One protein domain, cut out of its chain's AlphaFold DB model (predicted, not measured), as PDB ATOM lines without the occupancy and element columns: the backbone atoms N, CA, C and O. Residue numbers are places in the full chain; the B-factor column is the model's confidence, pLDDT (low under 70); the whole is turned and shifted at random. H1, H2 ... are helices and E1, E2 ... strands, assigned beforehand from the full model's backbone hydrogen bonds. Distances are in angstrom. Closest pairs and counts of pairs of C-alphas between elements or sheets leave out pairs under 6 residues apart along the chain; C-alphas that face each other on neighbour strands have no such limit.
ATOM      1  N   TYR A 117      19.132   5.320  29.750       83.00
ATOM      2  CA  TYR A 117      18.891   6.486  28.886       83.00
ATOM      3  C   TYR A 117      19.256   7.820  29.555       83.00
ATOM      4  O   TYR A 117      19.607   8.764  28.845       83.00
ATOM      5  N   ASP A 118      19.257   7.851  30.889       84.81
ATOM      6  CA  ASP A 118      19.614   9.016  31.710       84.81
ATOM      7  C   ASP A 118      21.056   8.955  32.236       84.81
ATOM      8  O   ASP A 118      21.462   9.740  33.090       84.81
ATOM      9  N   THR A 119      21.863   8.016  31.732       85.38
ATOM     10  CA  THR A 119      23.262   7.859  32.140       85.38
ATOM     11  C   THR A 119      24.210   8.318  31.038       85.38
ATOM     12  O   THR A 119      24.119   7.899  29.882       85.38
ATOM     13  N   VAL A 120      25.188   9.142  31.418       87.81
ATOM     14  CA  VAL A 120      26.315   9.521  30.559       87.81
ATOM     15  C   VAL A 120      27.589   8.914  31.129       87.81
ATOM     16  O   VAL A 120      28.002   9.233  32.242       87.81
ATOM     17  N   HIS A 121      28.242   8.050  30.357       87.88
ATOM     18  CA  HIS A 121      29.523   7.469  30.737       87.88
ATOM     19  C   HIS A 121      30.654   8.421  30.376       87.88
ATOM     20  O   HIS A 121      30.848   8.748  29.206       87.88
ATOM     21  N   VAL A 122      31.425   8.837  31.376       90.19
ATOM     22  CA  VAL A 122      32.581   9.717  31.198       90.19
ATOM     23  C   VAL A 122      33.856   8.930  31.469       90.19
ATOM     24  O   VAL A 122      33.957   8.245  32.483       90.19
ATOM     25  N   ASP A 123      34.825   9.024  30.562       90.94
ATOM     26  CA  ASP A 123      36.128   8.372  30.699       90.94
ATOM     27  C   ASP A 123      37.270   9.318  30.312       90.94
ATOM     28  O   ASP A 123      37.166  10.111  29.367       90.94
ATOM     29  N   GLU A 124      38.386   9.187  31.028       89.12
ATOM     30  CA  GLU A 124      39.638   9.876  30.736       89.12
ATOM     31  C   GLU A 124      40.655   8.901  30.161       89.12
ATOM     32  O   GLU A 124      41.077   7.931  30.795       89.12
ATOM     33  N   LYS A 125      41.137   9.207  28.958       88.00
ATOM     34  CA  LYS A 125      42.104   8.355  28.279       88.00
ATOM     35  C   LYS A 125      43.342   9.113  27.849       88.00
ATOM     36  O   LYS A 125      43.294  10.083  27.094       88.00
ATOM     37  N   TRP A 126      44.491   8.602  28.279       87.00
ATOM     38  CA  TRP A 126      45.800   9.094  27.869       87.00
ATOM     39  C   TRP A 126      46.256   8.426  26.576       87.00
ATOM     40  O   TRP A 126      46.492   7.216  26.527       87.00
ATOM     41  N   PHE A 127      46.463   9.226  25.538       84.19
ATOM     42  CA  PHE A 127      47.035   8.782  24.276       84.19
ATOM     43  C   PHE A 127      48.463   9.290  24.144       84.19
ATOM     44  O   PHE A 127      48.749  10.469  24.327       84.19
ATOM     45  N   PHE A 128      49.383   8.396  23.794       88.12
ATOM     46  CA  PHE A 128      50.731   8.809  23.432       88.12
ATOM     47  C   PHE A 128      50.711   9.464  22.051       88.12
ATOM     48  O   PHE A 128      50.210   8.871  21.095       88.12
ATOM     49  N   MET A 129      51.319  10.645  21.930       84.88
ATOM     50  CA  MET A 129      51.448  11.363  20.656       84.88
ATOM     51  C   MET A 129      52.205  10.523  19.617       84.88
ATOM     52  O   MET A 129      51.938  10.553  18.420       84.88
ATOM     53  N   THR A 130      53.160   9.723  20.091       82.62
ATOM     54  CA  THR A 130      53.907   8.777  19.270       82.62
ATOM     55  C   THR A 130      53.390   7.358  19.487       82.62
ATOM     56  O   THR A 130      53.290   6.900  20.623       82.62
ATOM     57  N   ARG A 131      53.169   6.599  18.403       78.00
ATOM     58  CA  ARG A 131      52.875   5.156  18.488       78.00
ATOM     59  C   ARG A 131      54.039   4.408  19.152       78.00
ATOM     60  O   ARG A 131      55.135   4.370  18.591       78.00
ATOM     61  N   LEU A 132      53.784   3.794  20.312       80.62
ATOM     62  CA  LEU A 132      54.785   3.019  21.066       80.62
ATOM     63  C   LEU A 132      55.262   1.787  20.301       80.62
ATOM     64  O   LEU A 132      56.435   1.438  20.353       80.62
ATOM     65  N   GLN A 133      54.345   1.125  19.603       77.56
ATOM     66  CA  GLN A 133      54.643  -0.021  18.763       77.56
ATOM     67  C   GLN A 133      54.238   0.317  17.333       77.56
ATOM     68  O   GLN A 133      53.080   0.632  17.056       77.56
ATOM     69  N   LYS A 152      59.441   5.207  28.574       81.38
ATOM     70  CA  LYS A 152      58.104   5.548  28.046       81.38
ATOM     71  C   LYS A 152      57.498   6.792  28.702       81.38
ATOM     72  O   LYS A 152      56.589   7.383  28.130       81.38
ATOM     73  N   ARG A 153      57.971   7.184  29.892       82.50
ATOM     74  CA  ARG A 153      57.470   8.363  30.622       82.50
ATOM     75  C   ARG A 153      57.790   9.683  29.911       82.50
ATOM     76  O   ARG A 153      57.018  10.616  30.052       82.50
ATOM     77  N   HIS A 154      58.862   9.732  29.115       84.06
ATOM     78  CA  HIS A 154      59.263  10.928  28.361       84.06
ATOM     79  C   HIS A 154      58.509  11.108  27.037       84.06
ATOM     80  O   HIS A 154      58.706  12.100  26.342       84.06
ATOM     81  N   LEU A 155      57.678  10.138  26.638       85.38
ATOM     82  CA  LEU A 155      56.849  10.290  25.450       85.38
ATOM     83  C   LEU A 155      55.704  11.251  25.763       85.38
ATOM     84  O   LEU A 155      54.983  11.046  26.739       85.38
ATOM     85  N   LEU A 156      55.513  12.251  24.900       88.12
ATOM     86  CA  LEU A 156      54.387  13.176  24.996       88.12
ATOM     87  C   LEU A 156      53.065  12.401  25.016       88.12
ATOM     88  O   LEU A 156      52.828  11.531  24.169       88.12
ATOM     89  N   LYS A 157      52.213  12.737  25.985       88.94
ATOM     90  CA  LYS A 157      50.863  12.204  26.130       88.94
ATOM     91  C   LYS A 157      49.861  13.342  26.047       88.94
ATOM     92  O   LYS A 157      50.125  14.433  26.540       88.94
ATOM     93  N   VAL A 158      48.711  13.055  25.461       87.06
ATOM     94  CA  VAL A 158      47.550  13.940  25.448       87.06
ATOM     95  C   VAL A 158      46.410  13.206  26.132       87.06
ATOM     96  O   VAL A 158      46.158  12.038  25.829       87.06
ATOM     97  N   MET A 159      45.756  13.881  27.071       89.94
ATOM     98  CA  MET A 159      44.554  13.378  27.724       89.94
ATOM     99  C   MET A 159      43.333  13.774  26.905       89.94
ATOM    100  O   MET A 159      43.215  14.925  26.483       89.94
ATOM    101  N   PHE A 160      42.440  12.820  26.692       85.31
ATOM    102  CA  PHE A 160      41.137  13.055  26.092       85.31
ATOM    103  C   PHE A 160      40.070  12.684  27.108       85.31
ATOM    104  O   PHE A 160      40.115  11.585  27.662       85.31
ATOM    105  N   LEU A 161      39.132  13.602  27.313       89.19
ATOM    106  CA  LEU A 161      37.899  13.350  28.039       89.19
ATOM    107  C   LEU A 161      36.826  13.000  27.008       89.19
ATOM    108  O   LEU A 161      36.607  13.749  26.049       89.19
ATOM    109  N   SER A 162      36.194  11.848  27.181       87.06
ATOM    110  CA  SER A 162      35.098  11.405  26.326       87.06
ATOM    111  C   SER A 162      33.865  11.188  27.179       87.06
ATOM    112  O   SER A 162      33.947  10.546  28.220       87.06
ATOM    113  N   ALA A 163      32.729  11.679  26.697       88.62
ATOM    114  CA  ALA A 163      31.424  11.368  27.249       88.62
ATOM    115  C   ALA A 163      30.631  10.587  26.198       88.62
ATOM    116  O   ALA A 163      30.576  10.989  25.030       88.62
ATOM    117  N   VAL A 164      30.074   9.448  26.601       88.38
ATOM    118  CA  VAL A 164      29.242   8.603  25.749       88.38
ATOM    119  C   VAL A 164      27.917   8.334  26.446       88.38
ATOM    120  O   VAL A 164      27.888   7.790  27.547       88.38
ATOM    121  N   ALA A 165      26.828   8.700  25.784       89.44
ATOM    122  CA  ALA A 165      25.472   8.317  26.146       89.44
ATOM    123  C   ALA A 165      24.954   7.269  25.154       89.44
ATOM    124  O   ALA A 165      25.537   7.048  24.087       89.44
ATOM    125  N   ARG A 166      23.845   6.612  25.487       86.00
ATOM    126  CA  ARG A 166      23.200   5.672  24.570       86.00
ATOM    127  C   ARG A 166      22.620   6.423  23.358       86.00
ATOM    128  O   ARG A 166      21.942   7.431  23.561       86.00
ATOM    129  N   PRO A 167      22.838   5.948  22.114       88.56
ATOM    130  CA  PRO A 167      22.213   6.551  20.945       88.56
ATOM    131  C   PRO A 167      20.690   6.531  21.061       88.56
ATOM    132  O   PRO A 167      20.112   5.500  21.416       88.56
ATOM    133  N   ARG A 168      20.050   7.660  20.762       86.81
ATOM    134  CA  ARG A 168      18.595   7.818  20.853       86.81
ATOM    135  C   ARG A 168      18.086   8.755  19.769       86.81
ATOM    136  O   ARG A 168      18.824   9.613  19.291       86.81
ATOM    137  N   TRP A 169      16.835   8.563  19.382       85.62
ATOM    138  CA  TRP A 169      16.146   9.477  18.484       85.62
ATOM    139  C   TRP A 169      15.787  10.762  19.237       85.62
ATOM    140  O   TRP A 169      15.241  10.693  20.340       85.62
ATOM    141  N   ASP A 170      16.128  11.917  18.669       84.88
ATOM    142  CA  ASP A 170      15.775  13.231  19.198       84.88
ATOM    143  C   ASP A 170      14.520  13.738  18.475       84.88
ATOM    144  O   ASP A 170      14.575  14.138  17.312       84.88
ATOM    145  N   ASN A 171      13.377  13.721  19.170       86.50
ATOM    146  CA  ASN A 171      12.099  14.189  18.624       86.50
ATOM    147  C   ASN A 171      12.092  15.696  18.325       86.50
ATOM    148  O   ASN A 171      11.309  16.127  17.488       86.50
ATOM    149  N   SER A 172      12.930  16.499  18.991       87.25
ATOM    150  CA  SER A 172      12.970  17.946  18.757       87.25
ATOM    151  C   SER A 172      13.737  18.303  17.489       87.25
ATOM    152  O   SER A 172      13.463  19.339  16.887       87.25
ATOM    153  N   LYS A 173      14.732  17.491  17.122       81.06
ATOM    154  CA  LYS A 173      15.608  17.734  15.966       81.06
ATOM    155  C   LYS A 173      15.315  16.809  14.789       81.06
ATOM    156  O   LYS A 173      15.905  17.001  13.735       81.06
ATOM    157  N   GLU A 174      14.430  15.827  14.976       86.50
ATOM    158  CA  GLU A 174      14.132  14.751  14.020       86.50
ATOM    159  C   GLU A 174      15.398  14.027  13.523       86.50
ATOM    160  O   GLU A 174      15.514  13.633  12.362       86.50
ATOM    161  N   GLU A 175      16.372  13.845  14.416       90.06
ATOM    162  CA  GLU A 175      17.670  13.259  14.091       90.06
ATOM    163  C   GLU A 175      18.091  12.201  15.117       90.06
ATOM    164  O   GLU A 175      17.713  12.222  16.291       90.06
ATOM    165  N   TRP A 176      18.922  11.252  14.678       83.94
ATOM    166  CA  TRP A 176      19.550  10.286  15.575       83.94
ATOM    167  C   TRP A 176      20.745  10.916  16.287       83.94
ATOM    168  O   TRP A 176      21.759  11.227  15.660       83.94
ATOM    169  N   PHE A 177      20.675  11.009  17.612       81.69
ATOM    170  CA  PHE A 177      21.839  11.318  18.423       81.69
ATOM    171  C   PHE A 177      22.714  10.070  18.553       81.69
ATOM    172  O   PHE A 177      22.276   9.039  19.065       81.69
ATOM    173  N   ASP A 178      23.966  10.153  18.103       78.44
ATOM    174  CA  ASP A 178      24.908   9.029  18.102       78.44
ATOM    175  C   ASP A 178      25.605   8.805  19.458       78.44
ATOM    176  O   ASP A 178      26.440   7.905  19.588       78.44
ATOM    177  N   GLY A 179      25.259   9.608  20.469       77.12
ATOM    178  CA  GLY A 179      25.714   9.430  21.839       77.12
ATOM    179  C   GLY A 179      27.139   9.901  22.106       77.12
ATOM    180  O   GLY A 179      27.592   9.761  23.237       77.12
ATOM    181  N   ARG A 180      27.883  10.431  21.123       76.12
ATOM    182  CA  ARG A 180      29.332  10.658  21.264       76.12
ATOM    183  C   ARG A 180      29.691  12.131  21.351       76.12
ATOM    184  O   ARG A 180      29.509  12.889  20.407       76.12
ATOM    185  N   SER A 181      30.327  12.513  22.456       66.62
ATOM    186  CA  SER A 181      30.926  13.838  22.627       66.62
ATOM    187  C   SER A 181      32.391  13.710  23.034       66.62
ATOM    188  O   SER A 181      32.721  13.118  24.061       66.62
ATOM    189  N   VAL A 182      33.294  14.268  22.223       61.91
ATOM    190  CA  VAL A 182      34.741  14.262  22.494       61.91
ATOM    191  C   VAL A 182      35.229  15.698  22.619       61.91
ATOM    192  O   VAL A 182      35.224  16.448  21.643       61.91
ATOM    193  N   ALA A 183      35.701  16.069  23.808       57.94
ATOM    194  CA  ALA A 183      36.309  17.370  24.050       57.94
ATOM    195  C   ALA A 183      37.839  17.244  24.091       57.94
ATOM    196  O   ALA A 183      38.406  16.340  24.707       57.94
ATOM    197  N   ARG A 184      38.536  18.178  23.432       49.75
ATOM    198  CA  ARG A 184      39.977  18.388  23.632       49.75
ATOM    199  C   ARG A 184      40.149  19.452  24.711       49.75
ATOM    200  O   ARG A 184      39.552  20.522  24.608       49.75
ATOM    201  N   ASN A 185      40.951  19.157  25.730       45.94
ATOM    202  CA  ASN A 185      41.199  20.086  26.831       45.94
ATOM    203  C   ASN A 185      41.741  21.432  26.325       45.94
ATOM    204  O   ASN A 185      42.699  21.461  25.552       45.94
ATOM    205  N   GLY A 186      41.124  22.528  26.782       47.53
ATOM    206  CA  GLY A 186      41.663  23.885  26.655       47.53
ATOM    207  C   GLY A 186      40.647  25.020  26.483       47.53
ATOM    208  O   GLY A 186      40.860  26.072  27.064       47.53
ATOM    209  N   PHE A 187      39.558  24.854  25.718       38.91
ATOM    210  CA  PHE A 187      38.730  26.021  25.327       38.91
ATOM    211  C   PHE A 187      37.220  25.772  25.144       38.91
ATOM    212  O   PHE A 187      36.484  26.697  24.817       38.91
ATOM    213  N   LEU A 188      36.725  24.548  25.357       43.41
ATOM    214  CA  LEU A 188      35.342  24.174  25.011       43.41
ATOM    215  C   LEU A 188      34.486  23.711  26.199       43.41
ATOM    216  O   LEU A 188      33.440  23.112  25.982       43.41
ATOM    217  N   LEU A 189      34.867  24.023  27.445       45.38
ATOM    218  CA  LEU A 189      33.991  23.733  28.594       45.38
ATOM    219  C   LEU A 189      32.668  24.522  28.519       45.38
ATOM    220  O   LEU A 189      31.627  23.996  28.890       45.38
ATOM    221  N   LYS A 190      32.685  25.744  27.956       45.03
ATOM    222  CA  LYS A 190      31.465  26.545  27.738       45.03
ATOM    223  C   LYS A 190      30.503  25.887  26.749       45.03
ATOM    224  O   LYS A 190      29.318  25.790  27.022       45.03
ATOM    225  N   ARG A 191      31.027  25.351  25.644       44.34
ATOM    226  CA  ARG A 191      30.208  24.697  24.612       44.34
ATOM    227  C   ARG A 191      29.711  23.314  25.043       44.34
ATOM    228  O   ARG A 191      28.679  22.867  24.562       44.34
ATOM    229  N   PHE A 192      30.436  22.654  25.949       38.28
ATOM    230  CA  PHE A 192      30.003  21.403  26.572       38.28
ATOM    231  C   PHE A 192      28.836  21.639  27.542       38.28
ATOM    232  O   PHE A 192      27.879  20.880  27.497       38.28
ATOM    233  N   LEU A 193      28.860  22.716  28.344       46.72
ATOM    234  CA  LEU A 193      27.718  23.095  29.190       46.72
ATOM    235  C   LEU A 193      26.505  23.566  28.374       46.72
ATOM    236  O   LEU A 193      25.388  23.165  28.679       46.72
ATOM    237  N   GLU A 194      26.708  24.373  27.330       44.41
ATOM    238  CA  GLU A 194      25.606  24.861  26.483       44.41
ATOM    239  C   GLU A 194      24.912  23.730  25.709       44.41
ATOM    240  O   GLU A 194      23.694  23.741  25.556       44.41
ATOM    241  N   PHE A 195      25.657  22.710  25.266       44.09
ATOM    242  CA  PHE A 195      25.061  21.528  24.632       44.09
ATOM    243  C   PHE A 195      24.372  20.600  25.647       44.09
ATOM    244  O   PHE A 195      23.430  19.899  25.291       44.09
ATOM    245  N   TRP A 196      24.821  20.604  26.909       41.06
ATOM    246  CA  TRP A 196      24.236  19.801  27.988       41.06
ATOM    247  C   TRP A 196      22.921  20.398  28.515       41.06
ATOM    248  O   TRP A 196      21.972  19.651  28.729       41.06
ATOM    249  N   LEU A 197      22.822  21.731  28.617       44.31
ATOM    250  CA  LEU A 197      21.569  22.439  28.925       44.31
ATOM    251  C   LEU A 197      20.490  22.215  27.851       44.31
ATOM    252  O   LEU A 197      19.334  22.025  28.186       44.31
ATOM    253  N   CYS A 198      20.871  22.128  26.573       43.88
ATOM    254  CA  CYS A 198      19.934  21.916  25.461       43.88
ATOM    255  C   CYS A 198      19.369  20.478  25.357       43.88
ATOM    256  O   CYS A 198      18.518  20.223  24.511       43.88
ATOM    257  N   ILE A 199      19.893  19.516  26.128       42.78
ATOM    258  CA  ILE A 199      19.451  18.105  26.104       42.78
ATOM    259  C   ILE A 199      18.582  17.753  27.328       42.78
ATOM    260  O   ILE A 199      17.931  16.708  27.322       42.78
ATOM    261  N   PHE A 200      18.585  18.598  28.364       37.66
ATOM    262  CA  PHE A 200      17.886  18.369  29.636       37.66
ATOM    263  C   PHE A 200      16.801  19.420  29.967       37.66
ATOM    264  O   PHE A 200      16.219  19.343  31.048       37.66
ATOM    265  N   GLU A 201      16.502  20.342  29.045       34.41
ATOM    266  CA  GLU A 201      15.213  21.063  28.937       34.41
ATOM    267  C   GLU A 201      14.407  20.489  27.767       34.41
ATOM    268  O   GLU A 201      13.170  20.372  27.913       34.41
TER     269      GLU A 201
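Overview. This is residues 117 to 133 and 152 to 201 of the 201 residues of an uncharacterized protein of Aphanomyces astaci (UniProt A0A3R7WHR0). A long two-stranded ribbon, E1 and E2, is joined along part of E2 by the shorter E5; the E3-E4 hairpin bends away at one end, and H1 folds back, only grazing the sheet. The 67 printed residues have five named strands, then one helix. The class is mixed and the whole loose, radius of gyration of the C-alphas 15.4 A, spans 48 by 25 by 18 A.

Arrangement. E2, residues 157 to 165, is antiparallel to E1, residues 120 to 128 (N 123 to O 162, 2.9 A), and E5, residues 180 to 184 (N 163 to O 181, 3.0 A). E3, residues 168 to 170, and E4, residues 175 to 177, form a hairpin (N 170 to O 175, 2.9 A). H1, residues 189 to 200, has 6 of 8 O i to N i+4 pairs within hydrogen-bond range; C-alphas 183 and 192, the closest of E5 and H1, are 7.9 A apart.

Along the chain. E1, 25.4 A long, begins at C-alpha 120 (26.315, 9.521, 30.559); H1, 17.0 A, ends at C-alpha 200 (17.886, 18.369, 29.636).

Size, cuts and confidence. Residues 134 to 151 are not printed; C-alphas 133 and 152 are 11.4 A apart. Residues 181 to 201 have pLDDT under 70.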